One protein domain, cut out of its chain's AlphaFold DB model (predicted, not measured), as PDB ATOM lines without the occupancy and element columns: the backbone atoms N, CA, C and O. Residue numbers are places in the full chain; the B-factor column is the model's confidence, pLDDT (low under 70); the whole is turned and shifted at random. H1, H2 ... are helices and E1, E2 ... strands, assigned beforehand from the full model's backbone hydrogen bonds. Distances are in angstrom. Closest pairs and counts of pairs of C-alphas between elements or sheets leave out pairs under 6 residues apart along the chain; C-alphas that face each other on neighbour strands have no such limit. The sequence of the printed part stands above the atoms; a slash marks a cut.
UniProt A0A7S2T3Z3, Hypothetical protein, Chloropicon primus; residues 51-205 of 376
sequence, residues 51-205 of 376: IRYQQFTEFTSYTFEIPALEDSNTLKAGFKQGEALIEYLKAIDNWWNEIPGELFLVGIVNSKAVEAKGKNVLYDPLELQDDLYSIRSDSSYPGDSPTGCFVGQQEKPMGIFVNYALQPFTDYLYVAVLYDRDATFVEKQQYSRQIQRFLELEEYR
ATOM      1  N   ILE A  51     172.488 201.016 211.643       88.94
ATOM      2  CA  ILE A  51     173.176 202.280 211.386       88.94
ATOM      3  C   ILE A  51     174.208 202.502 212.485       88.94
ATOM      4  O   ILE A  51     173.904 202.383 213.674       88.94
ATOM      5  N   ARG A  52     175.434 202.835 212.087       90.62
ATOM      6  CA  ARG A  52     176.490 203.305 212.982       90.62
ATOM      7  C   ARG A  52     176.892 204.715 212.583       90.62
ATOM      8  O   ARG A  52     177.017 205.014 211.403       90.62
ATOM      9  N   TYR A  53     177.123 205.540 213.592       90.31
ATOM     10  CA  TYR A  53     177.627 206.897 213.459       90.31
ATOM     11  C   TYR A  53     178.948 207.013 214.213       90.31
ATOM     12  O   TYR A  53     179.040 206.562 215.361       90.31
ATOM     13  N   GLN A  54     179.954 207.609 213.582       91.12
ATOM     14  CA  GLN A  54     181.215 207.966 214.224       91.12
ATOM     15  C   GLN A  54     181.597 209.386 213.822       91.12
ATOM     16  O   GLN A  54     181.499 209.761 212.657       91.12
ATOM     17  N   GLN A  55     182.043 210.166 214.801       91.00
ATOM     18  CA  GLN A  55     182.500 211.530 214.592       91.00
ATOM     19  C   GLN A  55     183.971 211.623 214.971       91.00
ATOM     20  O   GLN A  55     184.335 211.401 216.127       91.00
ATOM     21  N   PHE A  56     184.790 211.955 213.986       88.38
ATOM     22  CA  PHE A  56     186.182 212.333 214.161       88.38
ATOM     23  C   PHE A  56     186.292 213.857 214.108       88.38
ATOM     24  O   PHE A  56     185.322 214.564 213.825       88.38
ATOM     25  N   THR A  57     187.476 214.380 214.412       86.62
ATOM     26  CA  THR A  57     187.724 215.821 214.314       86.62
ATOM     27  C   THR A  57     187.661 216.286 212.859       86.62
ATOM     28  O   THR A  57     187.208 217.394 212.587       86.62
ATOM     29  N   GLU A  58     188.077 215.430 211.928       89.00
ATOM     30  CA  GLU A  58     188.241 215.766 210.518       89.00
ATOM     31  C   GLU A  58     187.052 215.375 209.634       89.00
ATOM     32  O   GLU A  58     186.841 215.984 208.587       89.00
ATOM     33  N   PHE A  59     186.297 214.344 210.019       90.75
ATOM     34  CA  PHE A  59     185.182 213.814 209.238       90.75
ATOM     35  C   PHE A  59     184.180 213.069 210.119       90.75
ATOM     36  O   PHE A  59     184.453 212.695 211.259       90.75
ATOM     37  N   THR A  60     183.018 212.802 209.539       92.19
ATOM     38  CA  THR A  60     181.950 212.017 210.149       92.19
ATOM     39  C   THR A  60     181.630 210.852 209.230       92.19
ATOM     40  O   THR A  60     181.455 211.057 208.029       92.19
ATOM     41  N   SER A  61     181.532 209.643 209.776       91.50
ATOM     42  CA  SER A  61     181.165 208.454 209.013       91.50
ATOM     43  C   SER A  61     179.807 207.907 209.455       91.50
ATOM     44  O   SER A  61     179.490 207.799 210.646       91.50
ATOM     45  N   TYR A  62     178.994 207.559 208.459       91.88
ATOM     46  CA  TYR A  62     177.736 206.840 208.621       91.88
ATOM     47  C   TYR A  62     177.884 205.481 207.946       91.88
ATOM     48  O   TYR A  62     178.126 205.399 206.744       91.88
ATOM     49  N   THR A  63     177.751 204.405 208.714       91.94
ATOM     50  CA  THR A  63     177.813 203.036 208.191       91.94
ATOM     51  C   THR A  63     176.432 202.413 208.241       91.94
ATOM     52  O   THR A  63     175.817 202.358 209.306       91.94
ATOM     53  N   PHE A  64     175.980 201.902 207.101       91.88
ATOM     54  CA  PHE A  64     174.743 201.144 206.972       91.88
ATOM     55  C   PHE A  64     175.102 199.678 206.740       91.88
ATOM     56  O   PHE A  64     175.761 199.341 205.762       91.88
ATOM     57  N   GLU A  65     174.704 198.814 207.663       90.00
ATOM     58  CA  GLU A  65     174.920 197.371 207.588       90.00
ATOM     59  C   GLU A  65     173.581 196.697 207.285       90.00
ATOM     60  O   GLU A  65     172.599 196.889 208.009       90.00
ATOM     61  N   ILE A  66     173.561 195.916 206.208       88.25
ATOM     62  CA  ILE A  66     172.410 195.136 205.757       88.25
ATOM     63  C   ILE A  66     172.812 193.666 205.609       88.25
ATOM     64  O   ILE A  66     173.958 193.385 205.247       88.25
ATOM     65  N   PRO A  67     171.906 192.714 205.885       83.81
ATOM     66  CA  PRO A  67     172.161 191.314 205.581       83.81
ATOM     67  C   PRO A  67     172.228 191.094 204.064       83.81
ATOM     68  O   PRO A  67     171.579 191.806 203.289       83.81
ATOM     69  N   ALA A  68     172.979 190.075 203.644       77.88
ATOM     70  CA  ALA A  68     172.918 189.595 202.268       77.88
ATOM     71  C   ALA A  68     171.503 189.073 201.979       77.88
ATOM     72  O   ALA A  68     170.958 188.287 202.759       77.88
ATOM     73  N   LEU A  69     170.903 189.537 200.884       77.56
ATOM     74  CA  LEU A  69     169.620 189.020 200.399       77.56
ATOM     75  C   LEU A  69     169.839 187.695 199.651       77.56
ATOM     76  O   LEU A  69     170.947 187.435 199.186       77.56
ATOM     77  N   GLU A  70     168.796 186.867 199.521       64.81
ATOM     78  CA  GLU A  70     168.886 185.515 198.926       64.81
ATOM     79  C   GLU A  70     169.510 185.504 197.513       64.81
ATOM     80  O   GLU A  70     170.235 184.571 197.164       64.81
ATOM     81  N   ASP A  71     169.325 186.582 196.744       63.06
ATOM     82  CA  ASP A  71     169.870 186.753 195.389       63.06
ATOM     83  C   ASP A  71     171.327 187.272 195.353       63.06
ATOM     84  O   ASP A  71     171.928 187.399 194.285       63.06
ATOM     85  N   SER A  72     171.929 187.585 196.508       66.44
ATOM     86  CA  SER A  72     173.239 188.252 196.632       66.44
ATOM     87  C   SER A  72     174.374 187.317 197.061       66.44
ATOM     88  O   SER A  72     175.201 187.659 197.904       66.44
ATOM     89  N   ASN A  73     174.442 186.125 196.462       72.62
ATOM     90  CA  ASN A  73     175.445 185.108 196.818       72.62
ATOM     91  C   ASN A  73     176.853 185.373 196.246       72.62
ATOM     92  O   ASN A  73     177.820 184.723 196.653       72.62
ATOM     93  N   THR A  74     176.993 186.310 195.304       87.25
ATOM     94  CA  THR A  74     178.285 186.720 194.728       87.25
ATOM     95  C   THR A  74     178.722 188.084 195.257       87.25
ATOM     96  O   THR A  74     177.895 188.874 195.725       87.25
ATOM     97  N   LEU A  75     180.025 188.390 195.174       90.88
ATOM     98  CA  LEU A  75     180.523 189.706 195.580       90.88
ATOM     99  C   LEU A  75     179.878 190.807 194.733       90.88
ATOM    100  O   LEU A  75     179.352 191.767 195.299       90.88
ATOM    101  N   LYS A  76     179.823 190.617 193.407       89.88
ATOM    102  CA  LYS A  76     179.146 191.521 192.466       89.88
ATOM    103  C   LYS A  76     177.694 191.803 192.835       89.88
ATOM    104  O   LYS A  76     177.271 192.957 192.821       89.88
ATOM    105  N   ALA A  77     176.923 190.771 193.177       89.38
ATOM    106  CA  ALA A  77     175.519 190.943 193.537       89.38
ATOM    107  C   ALA A  77     175.364 191.738 194.844       89.38
ATOM    108  O   ALA A  77     174.556 192.664 194.897       89.38
ATOM    109  N   GLY A  78     176.198 191.473 195.854       91.44
ATOM    110  CA  GLY A  78     176.185 192.271 197.083       91.44
ATOM    111  C   GLY A  78     176.677 193.714 196.888       91.44
ATOM    112  O   GLY A  78     176.164 194.622 197.541       91.44
ATOM    113  N   PHE A  79     177.593 193.981 195.947       91.75
ATOM    114  CA  PHE A  79     177.935 195.360 195.578       91.75
ATOM    115  C   PHE A  79     176.747 196.087 194.939       91.75
ATOM    116  O   PHE A  79     176.431 197.199 195.362       91.75
ATOM    117  N   LYS A  80     176.028 195.443 194.007       90.12
ATOM    118  CA  LYS A  80     174.781 195.983 193.430       90.12
ATOM    119  C   LYS A  80     173.716 196.239 194.497       90.12
ATOM    120  O   LYS A  80     173.041 197.264 194.457       90.12
ATOM    121  N   GLN A  81     173.595 195.344 195.479       90.50
ATOM    122  CA  GLN A  81     172.708 195.531 196.629       90.50
ATOM    123  C   GLN A  81     173.090 196.789 197.430       90.50
ATOM    124  O   GLN A  81     172.217 197.575 197.803       90.50
ATOM    125  N   GLY A  82     174.386 197.005 197.668       91.19
ATOM    126  CA  GLY A  82     174.896 198.206 198.329       91.19
ATOM    127  C   GLY A  82     174.625 199.489 197.541       91.19
ATOM    128  O   GLY A  82     174.184 200.476 198.130       91.19
ATOM    129  N   GLU A  83     174.816 199.478 196.217       90.50
ATOM    130  CA  GLU A  83     174.488 200.629 195.363       90.50
ATOM    131  C   GLU A  83     173.005 200.991 195.458       90.50
ATOM    132  O   GLU A  83     172.668 202.151 195.697       90.50
ATOM    133  N   ALA A  84     172.127 199.990 195.339       89.56
ATOM    134  CA  ALA A  84     170.685 200.180 195.428       89.56
ATOM    135  C   ALA A  84     170.271 200.771 196.785       89.56
ATOM    136  O   ALA A  84     169.400 201.641 196.838       89.56
ATOM    137  N   LEU A  85     170.921 200.357 197.882       89.81
ATOM    138  CA  LEU A  85     170.693 200.957 199.196       89.81
ATOM    139  C   LEU A  85     171.079 202.440 199.205       89.81
ATOM    140  O   LEU A  85     170.299 203.258 199.685       89.81
ATOM    141  N   ILE A  86     172.259 202.801 198.696       90.06
ATOM    142  CA  ILE A  86     172.710 204.200 198.673       90.06
ATOM    143  C   ILE A  86     171.781 205.064 197.817       90.06
ATOM    144  O   ILE A  86     171.418 206.166 198.229       90.06
ATOM    145  N   GLU A  87     171.369 204.577 196.649       89.12
ATOM    146  CA  GLU A  87     170.424 205.283 195.776       89.12
ATOM    147  C   GLU A  87     169.067 205.476 196.454       89.12
ATOM    148  O   GLU A  87     168.516 206.579 196.437       89.12
ATOM    149  N   TYR A  88     168.569 204.441 197.129       88.88
ATOM    150  CA  TYR A  88     167.343 204.523 197.914       88.88
ATOM    151  C   TYR A  88     167.470 205.539 199.059       88.88
ATOM    152  O   TYR A  88     166.615 206.407 199.213       88.88
ATOM    153  N   LEU A  89     168.565 205.495 199.819       87.25
ATOM    154  CA  LEU A  89     168.848 206.421 200.919       87.25
ATOM    155  C   LEU A  89     168.910 207.883 200.454       87.25
ATOM    156  O   LEU A  89     168.346 208.748 201.125       87.25
ATOM    157  N   LYS A  90     169.531 208.147 199.298       86.88
ATOM    158  CA  LYS A  90     169.577 209.475 198.661       86.88
ATOM    159  C   LYS A  90     168.201 209.960 198.195       86.88
ATOM    160  O   LYS A  90     167.944 211.160 198.218       86.88
ATOM    161  N   ALA A  91     167.329 209.047 197.770       87.56
ATOM    162  CA  ALA A  91     165.981 209.373 197.302       87.56
ATOM    163  C   ALA A  91     164.985 209.644 198.447       87.56
ATOM    164  O   ALA A  91     163.943 210.263 198.227       87.56
ATOM    165  N   ILE A  92     165.278 209.182 199.666       85.88
ATOM    166  CA  ILE A  92     164.390 209.336 200.821       85.88
ATOM    167  C   ILE A  92     164.543 210.722 201.463       85.88
ATOM    168  O   ILE A  92     165.628 211.105 201.881       85.88
ATOM    169  N   ASP A  93     163.417 211.422 201.627       72.25
ATOM    170  CA  ASP A  93     163.106 212.415 202.678       72.25
ATOM    171  C   ASP A  93     164.172 213.499 202.981       72.25
ATOM    172  O   ASP A  93     164.328 213.873 204.139       72.25
ATOM    173  N   ASN A  94     164.884 214.018 201.966       78.12
ATOM    174  CA  ASN A  94     165.874 215.124 201.989       78.12
ATOM    175  C   ASN A  94     167.016 215.060 203.026       78.12
ATOM    176  O   ASN A  94     167.958 215.839 202.915       78.12
ATOM    177  N   TRP A  95     166.985 214.138 203.988       81.44
ATOM    178  CA  TRP A  95     167.927 214.046 205.102       81.44
ATOM    179  C   TRP A  95     169.369 213.893 204.617       81.44
ATOM    180  O   TRP A  95     170.274 214.435 205.241       81.44
ATOM    181  N   TRP A  96     169.583 213.215 203.480       84.50
ATOM    182  CA  TRP A  96     170.897 213.078 202.851       84.50
ATOM    183  C   TRP A  96     171.532 214.442 202.552       84.50
ATOM    184  O   TRP A  96     172.731 214.624 202.739       84.50
ATOM    185  N   ASN A  97     170.713 215.413 202.142       83.81
ATOM    186  CA  ASN A  97     171.139 216.782 201.853       83.81
ATOM    187  C   ASN A  97     171.267 217.644 203.122       83.81
ATOM    188  O   ASN A  97     171.806 218.743 203.057       83.81
ATOM    189  N   GLU A  98     170.759 217.172 204.264       86.19
ATOM    190  CA  GLU A  98     170.847 217.857 205.559       86.19
ATOM    191  C   GLU A  98     172.062 217.404 206.388       86.19
ATOM    192  O   GLU A  98     172.346 217.999 207.431       86.19
ATOM    193  N   ILE A  99     172.789 216.365 205.951       84.44
ATOM    194  CA  ILE A  99     174.007 215.912 206.632       84.44
ATOM    195  C   ILE A  99     175.059 217.032 206.559       84.44
ATOM    196  O   ILE A  99     175.389 217.480 205.461       84.44
ATOM    197  N   PRO A 100     175.620 217.483 207.698       83.62
ATOM    198  CA  PRO A 100     176.638 218.526 207.694       83.62
ATOM    199  C   PRO A 100     177.913 218.105 206.958       83.62
ATOM    200  O   PRO A 100     178.445 217.019 207.195       83.62
ATOM    201  N   GLY A 101     178.454 219.024 206.159       85.88
ATOM    202  CA  GLY A 101     179.686 218.828 205.398       85.88
ATOM    203  C   GLY A 101     179.435 218.412 203.951       85.88
ATOM    204  O   GLY A 101     178.305 218.390 203.475       85.88
ATOM    205  N   GLU A 102     180.516 218.109 203.238       87.88
ATOM    206  CA  GLU A 102     180.463 217.641 201.855       87.88
ATOM    207  C   GLU A 102     180.790 216.149 201.800       87.88
ATOM    208  O   GLU A 102     181.776 215.682 202.380       87.88
ATOM    209  N   LEU A 103     179.955 215.385 201.096       88.50
ATOM    210  CA  LEU A 103     180.193 213.967 200.860       88.50
ATOM    211  C   LEU A 103     181.418 213.794 199.955       88.50
ATOM    212  O   LEU A 103     181.357 214.110 198.771       88.50
ATOM    213  N   PHE A 104     182.503 213.240 200.497       88.62
ATOM    214  CA  PHE A 104     183.739 213.011 199.739       88.62
ATOM    215  C   PHE A 104     184.039 211.531 199.455       88.62
ATOM    216  O   PHE A 104     184.896 211.232 198.624       88.62
ATOM    217  N   LEU A 105     183.365 210.598 200.137       90.88
ATOM    218  CA  LEU A 105     183.541 209.160 199.937       90.88
ATOM    219  C   LEU A 105     182.236 208.410 200.206       90.88
ATOM    220  O   LEU A 105     181.618 208.569 201.257       90.88
ATOM    221  N   VAL A 106     181.877 207.521 199.284       92.44
ATOM    222  CA  VAL A 106     180.921 206.440 199.530       92.44
ATOM    223  C   VAL A 106     181.639 205.124 199.260       92.44
ATOM    224  O   VAL A 106     182.056 204.852 198.135       92.44
ATOM    225  N   GLY A 107     181.807 204.325 200.311       93.38
ATOM    226  CA  GLY A 107     182.403 202.997 200.231       93.38
ATOM    227  C   GLY A 107     181.351 201.906 200.391       93.38
ATOM    228  O   GLY A 107     180.548 201.959 201.321       93.38
ATOM    229  N   ILE A 108     181.375 200.906 199.515       94.44
ATOM    230  CA  ILE A 108     180.548 199.706 199.620       94.44
ATOM    231  C   ILE A 108     181.478 198.539 199.931       94.44
ATOM    232  O   ILE A 108     182.298 198.127 199.110       94.44
ATOM    233  N   VAL A 109     181.355 198.015 201.148       94.62
ATOM    234  CA  VAL A 109     182.161 196.890 201.627       94.62
ATOM    235  C   VAL A 109     181.325 195.626 201.544       94.62
ATOM    236  O   VAL A 109     180.265 195.549 202.162       94.62
ATOM    237  N   ASN A 110     181.819 194.626 200.822       94.44
ATOM    238  CA  ASN A 110     181.209 193.308 200.769       94.44
ATOM    239  C   ASN A 110     182.220 192.247 201.205       94.44
ATOM    240  O   ASN A 110     183.414 192.352 200.918       94.44
ATOM    241  N   SER A 111     181.752 191.225 201.918       91.81
ATOM    242  CA  SER A 111     182.613 190.177 202.457       91.81
ATOM    243  C   SER A 111     182.125 188.787 202.070       91.81
ATOM    244  O   SER A 111     180.929 188.513 202.149       91.81
ATOM    245  N   LYS A 112     183.049 187.895 201.703       91.88
ATOM    246  CA  LYS A 112     182.754 186.517 201.292       91.88
ATOM    247  C   LYS A 112     183.682 185.540 202.012       91.88
ATOM    248  O   LYS A 112     184.900 185.715 202.035       91.88
ATOM    249  N   ALA A 113     183.084 184.505 202.595       91.00
ATOM    250  CA  ALA A 113     183.810 183.392 203.189       91.00
ATOM    251  C   ALA A 113     184.357 182.474 202.085       91.00
ATOM    252  O   ALA A 113     183.597 181.990 201.241       91.00
ATOM    253  N   VAL A 114     185.657 182.197 202.107       92.50
ATOM    254  CA  VAL A 114     186.354 181.383 201.102       92.50
ATOM    255  C   VAL A 114     187.260 180.354 201.768       92.50
ATOM    256  O   VAL A 114     187.550 180.441 202.958       92.50
ATOM    257  N   GLU A 115     187.686 179.351 201.010       91.69
ATOM    258  CA  GLU A 115     188.693 178.404 201.486       91.69
ATOM    259  C   GLU A 115     190.051 179.109 201.638       91.69
ATOM    260  O   GLU A 115     190.395 180.003 200.859       91.69
ATOM    261  N   ALA A 116     190.826 178.717 202.647       88.50
ATOM    262  CA  ALA A 116     192.163 179.241 202.886       88.50
ATOM    263  C   ALA A 116     193.214 178.128 202.819       88.50
ATOM    264  O   ALA A 116     192.994 177.005 203.270       88.50
ATOM    265  N   LYS A 117     194.396 178.461 202.293       85.12
ATOM    266  CA  LYS A 117     195.555 177.567 202.246       85.12
ATOM    267  C   LYS A 117     196.765 178.251 202.871       85.12
ATOM    268  O   LYS A 117     197.376 179.141 202.277       85.12
ATOM    269  N   GLY A 118     197.127 177.816 204.076       84.25
ATOM    270  CA  GLY A 118     198.152 178.485 204.877       84.25
ATOM    271  C   GLY A 118     197.731 179.922 205.199       84.25
ATOM    272  O   GLY A 118     196.611 180.150 205.635       84.25
ATOM    273  N   LYS A 119     198.612 180.892 204.928       82.56
ATOM    274  CA  LYS A 119     198.376 182.325 205.188       82.56
ATOM    275  C   LYS A 119     197.698 183.079 204.037       82.56
ATOM    276  O   LYS A 119     197.738 184.306 204.014       82.56
ATOM    277  N   ASN A 120     197.076 182.371 203.096       87.38
ATOM    278  CA  ASN A 120     196.413 182.978 201.945       87.38
ATOM    279  C   ASN A 120     194.967 182.486 201.837       87.38
ATOM    280  O   ASN A 120     194.709 181.285 201.933       87.38
ATOM    281  N   VAL A 121     194.036 183.406 201.593       91.25
ATOM    282  CA  VAL A 121     192.687 183.053 201.130       91.25
ATOM    283  C   VAL A 121     192.733 182.729 199.637       91.25
ATOM    284  O   VAL A 121     193.492 183.355 198.893       91.25
ATOM    285  N   LEU A 122     191.953 181.741 199.200       91.62
ATOM    286  CA  LEU A 122     191.869 181.351 197.795       91.62
ATOM    287  C   LEU A 122     190.865 182.239 197.054       91.62
ATOM    288  O   LEU A 122     189.757 182.476 197.535       91.62
ATOM    289  N   TYR A 123     191.266 182.718 195.879       93.44
ATOM    290  CA  TYR A 123     190.431 183.497 194.968       93.44
ATOM    291  C   TYR A 123     190.947 183.363 193.535       93.44
ATOM    292  O   TYR A 123     192.128 183.073 193.323       93.44
ATOM    293  N   ASP A 124     190.068 183.605 192.567       91.94
ATOM    294  CA  ASP A 124     190.435 183.785 191.165       91.94
ATOM    295  C   ASP A 124     190.600 185.293 190.882       91.94
ATOM    296  O   ASP A 124     189.646 186.054 191.070       91.94
ATOM    297  N   PRO A 125     191.792 185.767 190.468       89.69
ATOM    298  CA  PRO A 125     192.009 187.174 190.143       89.69
ATOM    299  C   PRO A 125     191.091 187.714 189.037       89.69
ATOM    300  O   PRO A 125     190.755 188.896 189.077       89.69
ATOM    301  N   LEU A 126     190.689 186.881 188.068       88.12
ATOM    302  CA  LEU A 126     189.806 187.282 186.969       88.12
ATOM    303  C   LEU A 126     188.350 187.387 187.435       88.12
ATOM    304  O   LEU A 126     187.681 188.358 187.093       88.12
ATOM    305  N   GLU A 127     187.880 186.438 188.255       89.88
ATOM    306  CA  GLU A 127     186.554 186.531 188.898       89.88
ATOM    307  C   GLU A 127     186.488 187.778 189.787       89.88
ATOM    308  O   GLU A 127     185.543 188.555 189.702       89.88
ATOM    309  N   LEU A 128     187.533 188.024 190.580       90.69
ATOM    310  CA  LEU A 128     187.611 189.183 191.465       90.69
ATOM    311  C   LEU A 128     187.664 190.512 190.692       90.69
ATOM    312  O   LEU A 128     187.086 191.506 191.132       90.69
ATOM    313  N   GLN A 129     188.369 190.544 189.559       88.25
ATOM    314  CA  GLN A 129     188.368 191.691 188.657       88.25
ATOM    315  C   GLN A 129     186.959 191.949 188.114       88.25
ATOM    316  O   GLN A 129     186.505 193.092 188.146       88.25
ATOM    317  N   ASP A 130     186.251 190.915 187.655       87.31
ATOM    318  CA  ASP A 130     184.861 191.061 187.212       87.31
ATOM    319  C   ASP A 130     183.968 191.575 188.352       87.31
ATOM    320  O   ASP A 130     183.286 192.590 188.208       87.31
ATOM    321  N   ASP A 131     184.060 190.956 189.531       89.50
ATOM    322  CA  ASP A 131     183.282 191.324 190.714       89.50
ATOM    323  C   ASP A 131     183.462 192.798 191.117       89.50
ATOM    324  O   ASP A 131     182.503 193.430 191.561       89.50
ATOM    325  N   LEU A 132     184.677 193.344 190.981       88.38
ATOM    326  CA  LEU A 132     185.003 194.713 191.387       88.38
ATOM    327  C   LEU A 132     184.791 195.752 190.286       88.38
ATOM    328  O   LEU A 132     184.490 196.895 190.626       88.38
ATOM    329  N   TYR A 133     184.979 195.408 189.007       84.50
ATOM    330  CA  TYR A 133     185.043 196.387 187.913       84.50
ATOM    331  C   TYR A 133     183.873 196.354 186.935       84.50
ATOM    332  O   TYR A 133     183.598 197.383 186.319       84.50
ATOM    333  N   SER A 134     183.133 195.250 186.823       80.44
ATOM    334  CA  SER A 134     182.023 195.143 185.869       80.44
ATOM    335  C   SER A 134     180.640 195.253 186.524       80.44
ATOM    336  O   SER A 134     179.656 194.651 186.088       80.44
ATOM    337  N   ILE A 135     180.533 196.038 187.601       79.88
ATOM    338  CA  ILE A 135     179.283 196.202 188.365       79.88
ATOM    339  C   ILE A 135     178.213 196.925 187.534       79.88
ATOM    340  O   ILE A 135     177.078 196.446 187.461       79.88
ATOM    341  N   ARG A 136     178.578 198.042 186.883       71.44
ATOM    342  CA  ARG A 136     177.677 198.857 186.040       71.44
ATOM    343  C   ARG A 136     177.897 198.705 184.534       71.44
ATOM    344  O   ARG A 136     177.049 199.136 183.759       71.44
ATOM    345  N   SER A 137     179.004 198.100 184.109       68.12
ATOM    346  CA  SER A 137     179.322 197.870 182.697       68.12
ATOM    347  C   SER A 137     179.994 196.517 182.516       68.12
ATOM    348  O   SER A 137     180.990 196.259 183.178       68.12
ATOM    349  N   ASP A 138     179.539 195.699 181.567       65.31
ATOM    350  CA  ASP A 138     180.174 194.408 181.241       65.31
ATOM    351  C   ASP A 138     181.548 194.555 180.542       65.31
ATOM    352  O   ASP A 138     182.156 193.570 180.127       65.31
ATOM    353  N   SER A 139     182.064 195.781 180.392       57.78
ATOM    354  CA  SER A 139     183.405 196.036 179.864       57.78
ATOM    355  C   SER A 139     184.446 196.008 180.983       57.78
ATOM    356  O   SER A 139     184.513 196.945 181.780       57.78
ATOM    357  N   SER A 140     185.291 194.978 181.015       59.62
ATOM    358  CA  SER A 140     186.563 195.024 181.742       59.62
ATOM    359  C   SER A 140     187.651 195.572 180.815       59.62
ATOM    360  O   SER A 140     187.766 195.143 179.661       59.62
ATOM    361  N   TYR A 141     188.445 196.543 181.277       61.75
ATOM    362  CA  TYR A 141     189.582 197.013 180.490       61.75
ATOM    363  C   TYR A 141     190.797 196.104 180.726       61.75
ATOM    364  O   TYR A 141     191.076 195.713 181.868       61.75
ATOM    365  N   PRO A 142     191.573 195.780 179.671       52.56
ATOM    366  CA  PRO A 142     192.860 195.111 179.822       52.56
ATOM    367  C   PRO A 142     193.809 196.011 180.632       52.56
ATOM    368  O   PRO A 142     194.400 196.947 180.098       52.56
ATOM    369  N   GLY A 143     193.911 195.769 181.940       61.03
ATOM    370  CA  GLY A 143     194.680 196.606 182.869       61.03
ATOM    371  C   GLY A 143     194.018 196.836 184.230       61.03
ATOM    372  O   GLY A 143     194.718 197.238 185.160       61.03
ATOM    373  N   ASP A 144     192.725 196.527 184.379       69.50
ATOM    374  CA  ASP A 144     191.986 196.667 185.644       69.50
ATOM    375  C   ASP A 144     192.340 195.548 186.636       69.50
ATOM    376  O   ASP A 144     191.508 194.743 187.038       69.50
ATOM    377  N   SER A 145     193.607 195.453 187.036       78.69
ATOM    378  CA  SER A 145     193.981 194.543 188.115       78.69
ATOM    379  C   SER A 145     193.489 195.128 189.441       78.69
ATOM    380  O   SER A 145     193.844 196.272 189.763       78.69
ATOM    381  N   PRO A 146     192.706 194.377 190.238       85.88
ATOM    382  CA  PRO A 146     192.332 194.838 191.561       85.88
ATOM    383  C   PRO A 146     193.593 195.107 192.370       85.88
ATOM    384  O   PRO A 146     194.616 194.434 192.232       85.88
ATOM    385  N   THR A 147     193.539 196.124 193.217       92.12
ATOM    386  CA  THR A 147     194.625 196.380 194.160       92.12
ATOM    387  C   THR A 147     194.270 195.712 195.467       92.12
ATOM    388  O   THR A 147     193.183 195.936 196.000       92.12
ATOM    389  N   GLY A 148     195.179 194.916 196.010       93.69
ATOM    390  CA  GLY A 148     194.877 194.201 197.234       93.69
ATOM    391  C   GLY A 148     196.092 193.679 197.968       93.69
ATOM    392  O   GLY A 148     197.249 193.844 197.568       93.69
ATOM    393  N   CYS A 149     195.796 193.088 199.113       94.69
ATOM    394  CA  CYS A 149     196.766 192.411 199.952       94.69
ATOM    395  C   CYS A 149     196.065 191.431 200.887       94.69
ATOM    396  O   CYS A 149     194.883 191.585 201.199       94.69
ATOM    397  N   PHE A 150     196.822 190.457 201.381       93.81
ATOM    398  CA  PHE A 150     196.445 189.773 202.611       93.81
ATOM    399  C   PHE A 150     196.903 190.606 203.806       93.81
ATOM    400  O   PHE A 150     197.932 191.280 203.725       93.81
ATOM    401  N   VAL A 151     196.144 190.589 204.897       91.56
ATOM    402  CA  VAL A 151     196.389 191.441 206.067       91.56
ATOM    403  C   VAL A 151     196.436 190.641 207.363       91.56
ATOM    404  O   VAL A 151     195.749 189.633 207.527       91.56
ATOM    405  N   GLY A 152     197.196 191.162 208.327       81.94
ATOM    406  CA  GLY A 152     197.373 190.569 209.651       81.94
ATOM    407  C   GLY A 152     198.569 189.619 209.758       81.94
ATOM    408  O   GLY A 152     199.124 189.146 208.776       81.94
ATOM    409  N   GLN A 153     198.984 189.345 210.999       70.94
ATOM    410  CA  GLN A 153     200.082 188.413 211.313       70.94
ATOM    411  C   GLN A 153     199.606 186.978 211.607       70.94
ATOM    412  O   GLN A 153     200.423 186.110 211.912       70.94
ATOM    413  N   GLN A 154     198.291 186.758 211.585       65.44
ATOM    414  CA  GLN A 154     197.625 185.548 212.068       65.44
ATOM    415  C   GLN A 154     197.930 184.328 211.184       65.44
ATOM    416  O   GLN A 154     198.346 184.463 210.033       65.44
ATOM    417  N   GLU A 155     197.698 183.127 211.723       63.78
ATOM    418  CA  GLU A 155     197.690 181.897 210.916       63.78
ATOM    419  C   GLU A 155     196.538 181.895 209.910       63.78
ATOM    420  O   GLU A 155     196.710 181.424 208.787       63.78
ATOM    421  N   LYS A 156     195.388 182.459 210.304       73.31
ATOM    422  CA  LYS A 156     194.177 182.515 209.489       73.31
ATOM    423  C   LYS A 156     194.114 183.815 208.676       73.31
ATOM    424  O   LYS A 156     194.176 184.902 209.258       73.31
ATOM    425  N   PRO A 157     194.033 183.723 207.337       81.06
ATOM    426  CA  PRO A 157     194.215 184.875 206.470       81.06
ATOM    427  C   PRO A 157     192.927 185.638 206.171       81.06
ATOM    428  O   PRO A 157     191.835 185.074 206.098       81.06
ATOM    429  N   MET A 158     193.091 186.935 205.909       92.12
ATOM    430  CA  MET A 158     192.071 187.791 205.311       92.12
ATOM    431  C   MET A 158     192.686 188.561 204.143       92.12
ATOM    432  O   MET A 158     193.764 189.134 204.286       92.12
ATOM    433  N   GLY A 159     192.005 188.581 203.004       94.88
ATOM    434  CA  GLY A 159     192.320 189.422 201.854       94.88
ATOM    435  C   GLY A 159     191.420 190.653 201.804       94.88
ATOM    436  O   GLY A 159     190.216 190.545 202.031       94.88
ATOM    437  N   ILE A 160     192.000 191.810 201.493       95.88
ATOM    438  CA  ILE A 160     191.270 193.043 201.176       95.88
ATOM    439  C   ILE A 160     191.643 193.454 199.753       95.88
ATOM    440  O   ILE A 160     192.832 193.571 199.438       95.88
ATOM    441  N   PHE A 161     190.634 193.689 198.916       95.69
ATOM    442  CA  PHE A 161     190.784 194.038 197.504       95.69
ATOM    443  C   PHE A 161     189.860 195.190 197.132       95.69
ATOM    444  O   PHE A 161     188.697 195.198 197.530       95.69
ATOM    445  N   VAL A 162     190.377 196.170 196.393       93.44
ATOM    446  CA  VAL A 162     189.712 197.462 196.184       93.44
ATOM    447  C   VAL A 162     189.806 197.925 194.734       93.44
ATOM    448  O   VAL A 162     190.832 197.738 194.067       93.44
ATOM    449  N   ASN A 163     188.742 198.581 194.267       89.81
ATOM    450  CA  ASN A 163     188.624 199.144 192.924       89.81
ATOM    451  C   ASN A 163     189.249 200.553 192.799       89.81
ATOM    452  O   ASN A 163     188.576 201.563 192.637       89.81
ATOM    453  N   TYR A 164     190.572 200.678 192.801       87.06
ATOM    454  CA  TYR A 164     191.173 202.012 192.631       87.06
ATOM    455  C   TYR A 164     191.319 202.509 191.183       87.06
ATOM    456  O   TYR A 164     191.988 203.531 190.956       87.06
ATOM    457  N   ALA A 165     190.782 201.775 190.209       76.62
ATOM    458  CA  ALA A 165     190.716 202.250 188.830       76.62
ATOM    459  C   ALA A 165     189.467 203.116 188.656       76.62
ATOM    460  O   ALA A 165     188.456 202.892 189.322       76.62
ATOM    461  N   LEU A 166     189.552 204.112 187.776       67.00
ATOM    462  CA  LEU A 166     188.419 204.970 187.469       67.00
ATOM    463  C   LEU A 166     187.367 204.128 186.744       67.00
ATOM    464  O   LEU A 166     187.622 203.655 185.638       67.00
ATOM    465  N   GLN A 167     186.209 203.930 187.363       69.56
ATOM    466  CA  GLN A 167     185.114 203.219 186.724       69.56
ATOM    467  C   GLN A 167     184.163 204.219 186.078       69.56
ATOM    468  O   GLN A 167     183.819 205.233 186.689       69.56
ATOM    469  N   PRO A 168     183.721 203.966 184.840       66.94
ATOM    470  CA  PRO A 168     182.693 204.792 184.248       66.94
ATOM    471  C   PRO A 168     181.387 204.616 185.041       66.94
ATOM    472  O   PRO A 168     181.049 203.520 185.486       66.94
ATOM    473  N   PHE A 169     180.637 205.707 185.195       70.88
ATOM    474  CA  PHE A 169     179.283 205.716 185.773       70.88
ATOM    475  C   PHE A 169     179.168 205.378 187.271       70.88
ATOM    476  O   PHE A 169     178.044 205.204 187.754       70.88
ATOM    477  N   THR A 170     180.273 205.302 188.018       71.56
ATOM    478  CA  THR A 170     180.235 205.155 189.480       71.56
ATOM    479  C   THR A 170     181.356 205.926 190.167       71.56
ATOM    480  O   THR A 170     182.503 205.913 189.727       71.56
ATOM    481  N   ASP A 171     180.998 206.553 191.285       78.31
ATOM    482  CA  ASP A 171     181.915 207.251 192.190       78.31
ATOM    483  C   ASP A 171     182.160 206.433 193.476       78.31
ATOM    484  O   ASP A 171     182.641 206.960 194.482       78.31
ATOM    485  N   TYR A 172     181.772 205.151 193.485       89.25
ATOM    486  CA  TYR A 172     181.843 204.298 194.667       89.25
ATOM    487  C   TYR A 172     183.177 203.564 194.794       89.25
ATOM    488  O   TYR A 172     183.736 203.027 193.833       89.25
ATOM    489  N   LEU A 173     183.649 203.483 196.038       91.38
ATOM    490  CA  LEU A 173     184.763 202.630 196.423       91.38
ATOM    491  C   LEU A 173     184.227 201.251 196.830       91.38
ATOM    492  O   LEU A 173     183.671 201.089 197.914       91.38
ATOM    493  N   TYR A 174     184.412 200.249 195.984       92.88
ATOM    494  CA  TYR A 174     184.154 198.850 196.299       92.88
ATOM    495  C   TYR A 174     185.330 198.231 197.034       92.88
ATOM    496  O   TYR A 174     186.479 198.284 196.591       92.88
ATOM    497  N   VAL A 175     185.011 197.590 198.150       95.19
ATOM    498  CA  VAL A 175     185.972 196.874 198.979       95.19
ATOM    499  C   VAL A 175     185.479 195.443 199.128       95.19
ATOM    500  O   VAL A 175     184.482 195.187 199.803       95.19
ATOM    501  N   ALA A 176     186.181 194.506 198.501       95.62
ATOM    502  CA  ALA A 176     185.966 193.080 198.680       95.62
ATOM    503  C   ALA A 176     186.841 192.566 199.827       95.62
ATOM    504  O   ALA A 176     188.065 192.729 199.827       95.62
ATOM    505  N   VAL A 177     186.207 191.914 200.798       95.50
ATOM    506  CA  VAL A 177     186.875 191.266 201.925       95.50
ATOM    507  C   VAL A 177     186.694 189.761 201.813       95.50
ATOM    508  O   VAL A 177     185.589 189.238 201.936       95.50
ATOM    509  N   LEU A 178     187.794 189.048 201.614       94.69
ATOM    510  CA  LEU A 178     187.808 187.592 201.582       94.69
ATOM    511  C   LEU A 178     188.390 187.076 202.888       94.69
ATOM    512  O   LEU A 178     189.473 187.496 203.288       94.69
ATOM    513  N   TYR A 179     187.693 186.171 203.560       92.88
ATOM    514  CA  TYR A 179     188.151 185.614 204.830       92.88
ATOM    515  C   TYR A 179     187.950 184.104 204.873       92.88
ATOM    516  O   TYR A 179     187.075 183.570 204.191       92.88
ATOM    517  N   ASP A 180     188.759 183.422 205.685       91.38
ATOM    518  CA  ASP A 180     188.653 181.973 205.851       91.38
ATOM    519  C   ASP A 180     187.258 181.569 206.366       91.38
ATOM    520  O   ASP A 180     186.797 182.044 207.411       91.38
ATOM    521  N   ARG A 181     186.595 180.671 205.633       90.25
ATOM    522  CA  ARG A 181     185.295 180.088 205.979       90.25
ATOM    523  C   ARG A 181     185.293 179.455 207.368       90.25
ATOM    524  O   ARG A 181     184.298 179.593 208.082       90.25
ATOM    525  N   ASP A 182     186.409 178.853 207.764       89.50
ATOM    526  CA  ASP A 182     186.548 178.143 209.036       89.50
ATOM    527  C   ASP A 182     187.048 179.049 210.172       89.50
ATOM    528  O   ASP A 182     187.431 178.567 211.239       89.50
ATOM    529  N   ALA A 183     187.055 180.372 209.967       87.56
ATOM    530  CA  ALA A 183     187.468 181.321 210.992       87.56
ATOM    531  C   ALA A 183     186.550 181.268 212.226       87.56
ATOM    532  O   ALA A 183     185.318 181.372 212.147       87.56
ATOM    533  N   THR A 184     187.178 181.185 213.391       88.44
ATOM    534  CA  THR A 184     186.540 181.255 214.703       88.44
ATOM    535  C   THR A 184     185.933 182.637 214.961       88.44
ATOM    536  O   THR A 184     186.228 183.632 214.293       88.44
ATOM    537  N   PHE A 185     185.092 182.737 215.991       86.00
ATOM    538  CA  PHE A 185     184.509 184.016 216.402       86.00
ATOM    539  C   PHE A 185     185.570 185.080 216.741       86.00
ATOM    540  O   PHE A 185     185.421 186.245 216.371       86.00
ATOM    541  N   VAL A 186     186.657 184.685 217.412       85.25
ATOM    542  CA  VAL A 186     187.739 185.600 217.814       85.25
ATOM    543  C   VAL A 186     188.490 186.144 216.596       85.25
ATOM    544  O   VAL A 186     188.802 187.335 216.545       85.25
ATOM    545  N   GLU A 187     188.735 185.303 215.593       86.38
ATOM    546  CA  GLU A 187     189.370 185.702 214.329       86.38
ATOM    547  C   GLU A 187     188.463 186.646 213.532       86.38
ATOM    548  O   GLU A 187     188.904 187.706 213.089       86.38
ATOM    549  N   LYS A 188     187.156 186.359 213.467       85.62
ATOM    550  CA  LYS A 188     186.179 187.265 212.838       85.62
ATOM    551  C   LYS A 188     186.162 188.655 213.482       85.62
ATOM    552  O   LYS A 188     186.105 189.656 212.772       85.62
ATOM    553  N   GLN A 189     186.297 188.755 214.808       85.69
ATOM    554  CA  GLN A 189     186.428 190.062 215.471       85.69
ATOM    555  C   GLN A 189     187.707 190.813 215.075       85.69
ATOM    556  O   GLN A 189     187.726 192.046 215.046       85.69
ATOM    557  N   GLN A 190     188.799 190.099 214.804       85.94
ATOM    558  CA  GLN A 190     190.032 190.720 214.323       85.94
ATOM    559  C   GLN A 190     189.878 191.221 212.889       85.94
ATOM    560  O   GLN A 190     190.345 192.321 212.598       85.94
ATOM    561  N   TYR A 191     189.176 190.477 212.029       88.81
ATOM    562  CA  TYR A 191     188.837 190.915 210.673       88.81
ATOM    563  C   TYR A 191     188.086 192.244 210.700       88.81
ATOM    564  O   TYR A 191     188.504 193.185 210.032       88.81
ATOM    565  N   SER A 192     187.082 192.393 211.571       86.50
ATOM    566  CA  SER A 192     186.368 193.668 211.735       86.50
ATOM    567  C   SER A 192     187.300 194.832 212.086       86.50
ATOM    568  O   SER A 192     187.148 195.927 211.550       86.50
ATOM    569  N   ARG A 193     188.305 194.602 212.945       88.50
ATOM    570  CA  ARG A 193     189.303 195.632 213.283       88.50
ATOM    571  C   ARG A 193     190.193 195.990 212.097       88.50
ATOM    572  O   ARG A 193     190.567 197.150 211.965       88.50
ATOM    573  N   GLN A 194     190.549 195.019 211.259       90.94
ATOM    574  CA  GLN A 194     191.355 195.274 210.065       90.94
ATOM    575  C   GLN A 194     190.557 195.996 208.978       90.94
ATOM    576  O   GLN A 194     191.080 196.929 208.380       90.94
ATOM    577  N   ILE A 195     189.285 195.640 208.786       91.62
ATOM    578  CA  ILE A 195     188.371 196.364 207.892       91.62
ATOM    579  C   ILE A 195     188.232 197.813 208.361       91.62
ATOM    580  O   ILE A 195     188.418 198.728 207.570       91.62
ATOM    581  N   GLN A 196     187.989 198.041 209.656       90.31
ATOM    582  CA  GLN A 196     187.893 199.400 210.190       90.31
ATOM    583  C   GLN A 196     189.195 200.189 209.982       90.31
ATOM    584  O   GLN A 196     189.154 201.323 209.522       90.31
ATOM    585  N   ARG A 197     190.360 199.586 210.251       91.44
ATOM    586  CA  ARG A 197     191.658 200.231 209.984       91.44
ATOM    587  C   ARG A 197     191.850 200.574 208.514       91.44
ATOM    588  O   ARG A 197     192.434 201.613 208.232       91.44
ATOM    589  N   PHE A 198     191.406 199.701 207.612       93.88
ATOM    590  CA  PHE A 198     191.454 199.936 206.176       93.88
ATOM    591  C   PHE A 198     190.554 201.115 205.776       93.88
ATOM    592  O   PHE A 198     191.013 202.015 205.085       93.88
ATOM    593  N   LEU A 199     189.309 201.151 206.259       92.31
ATOM    594  CA  LEU A 199     188.376 202.243 205.965       92.31
ATOM    595  C   LEU A 199     188.899 203.583 206.486       92.31
ATOM    596  O   LEU A 199     188.974 204.546 205.729       92.31
ATOM    597  N   GLU A 200     189.381 203.612 207.728       92.19
ATOM    598  CA  GLU A 200     190.012 204.810 208.278       92.19
ATOM    599  C   GLU A 200     191.291 205.177 207.506       92.19
ATOM    600  O   GLU A 200     191.624 206.347 207.354       92.19
ATOM    601  N   LEU A 201     192.064 204.209 207.009       95.00
ATOM    602  CA  LEU A 201     193.212 204.505 206.148       95.00
ATOM    603  C   LEU A 201     192.758 205.226 204.873       95.00
ATOM    604  O   LEU A 201     193.367 206.229 204.505       95.00
ATOM    605  N   GLU A 202     191.685 204.762 204.238       93.38
ATOM    606  CA  GLU A 202     191.145 205.368 203.020       93.38
ATOM    607  C   GLU A 202     190.572 206.766 203.236       93.38
ATOM    608  O   GLU A 202     190.860 207.666 202.445       93.38
ATOM    609  N   GLU A 203     189.848 206.981 204.332       94.19
ATOM    610  CA  GLU A 203     189.329 208.298 204.711       94.19
ATOM    611  C   GLU A 203     190.476 209.312 204.851       94.19
ATOM    612  O   GLU A 203     190.487 210.346 204.180       94.19
ATOM    613  N   TYR A 204     191.512 208.981 205.630       95.94
ATOM    614  CA  TYR A 204     192.667 209.869 205.802       95.94
ATOM    615  C   TYR A 204     193.511 210.012 204.526       95.94
ATOM    616  O   TYR A 204     194.081 211.080 204.292       95.94
ATOM    617  N   ARG A 205     193.579 208.985 203.667       95.56
ATOM    618  CA  ARG A 205     194.257 209.075 202.362       95.56
ATOM    619  C   ARG A 205     193.570 210.100 201.465       95.56
ATOM    620  O   ARG A 205     194.257 210.898 200.831       95.56
TER     621      ARG A 205
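AT A GLANCE: This is residues 51 to 205 of the 376 residues of the protein "Hypothetical protein" of Chloropicon primus (UniProt A0A7S2T3Z3). A twisted sheet of four strands is the core, with helices on both faces: H1 and H3 cover one face and meet at their ends, while the long H4 runs along the other. A separate small hairpin, E1 and E2, is near the E3 edge of this sheet, and residues 90 to 95, of which 90 and 91 belong to H1 and 95 to the short H2, stick out. The printed part has 155 residues with four named helices and six named strands, in the order E1 E2 H1 H2 E3 H3 E4 E5 E6 H4; the class is mixed, helices and strands. The large sheet runs E3 E6 E5 E4 and is mixed; the sheet E1 E2 is antiparallel. The whole is compact, with a radius of gyration of the C-alphas of 16.0 A and spans of 48 by 37 by 33 A.

IN THESE COORDINATES: Start in the large sheet: find C-alpha 106 at (180.921, 206.440, 199.530), from which E3, residues 106 to 114, runs 25.7 A. Beside it is E6, residues 172 to 180, 25.9 A long; then come E5, residues 158 to 162, 13.5 A, and E4, residues 147 to 151, 13.0 A. For the helices, look at H1, residues 75 to 91, 24.5 A, and at H3, residues 125 to 133, 11.8 A. H4, residues 185 to 205, is the longest helix at 30.3 A and ends at C-alpha 205 at (194.257, 209.075, 202.362). H2 is residues 95 to 98, 4.8 A. At the printed start, C-alpha 51 at (173.176, 202.280, 211.386) opens E1, residues 51 to 55, 13.5 A, and E2 follows as residues 60 to 65, 16.4 A.

HOW THE PARTS SIT: In the large sheet, E3 and E6 are parallel at 21 degrees; look for N 108 and O 173, 2.8 A apart, within hydrogen-bond range. E6 and E5 are antiparallel at 163 degrees, with N 176 and O 161 at 2.8 A. E5 and E4 are antiparallel at 161 degrees, with N 162 and O 147 at 2.8 A. E4, E5 and E6 form a meander, each strand the antiparallel neighbour of the one before, and E4 and E5, like E5 and E6, are a hairpin. E3, H3 and E4 form a split strand-helix-strand unit, two strands running the same way with E6 and E5 between them, and its crossover is right-handed. The helices give three layers, with H1 and H3 on the same face and H4 on the opposite face. H1 is over E3 at a height over the sheet of 7.0 A; its closest C-alphas to E3 are those of Gly 82 and Ile 108, 6.0 A apart. H3 is over E5 at a height of 9.3 A, slantwise to the strands at 39 degrees to E5 on the local plane. H1 and H3 touch only at their ends, where the C-alphas of Lys 76 and Asp 131 are closest at 4.5 A. H4 is over E6 and E5 at a height of 8.5 A, along the strands at 25 degrees to E6 on the local plane. H2 is not on the sheet; it is close to H1 but not clearly touching, the closest C-alphas being those of Lys 90 and Trp 96, 5.7 A apart. In the hairpin E1 and E2, antiparallel at 164 degrees, find N 52 and O 63 at 2.8 A. E2 and E3 are near each other, with 8 pairs of C-alphas within 10 A, while E1 and H4 are apart. In H1, H3 and H4 every O i to N i+4 pair is within hydrogen-bond range; H2 is too short for such a pair.

THE WHOLE: Look for the two C-alphas farthest apart at Asn 94 and Gly 118, 48.9 A from each other. The printed part has no cut. The link from H3 to E4, residues 134 to 146, is long. The mean pLDDT of the printed part is 85.8, and in the B-factor column residues 70 to 72, 137 to 144, 154 to 155 and 166 to 168 are under 70.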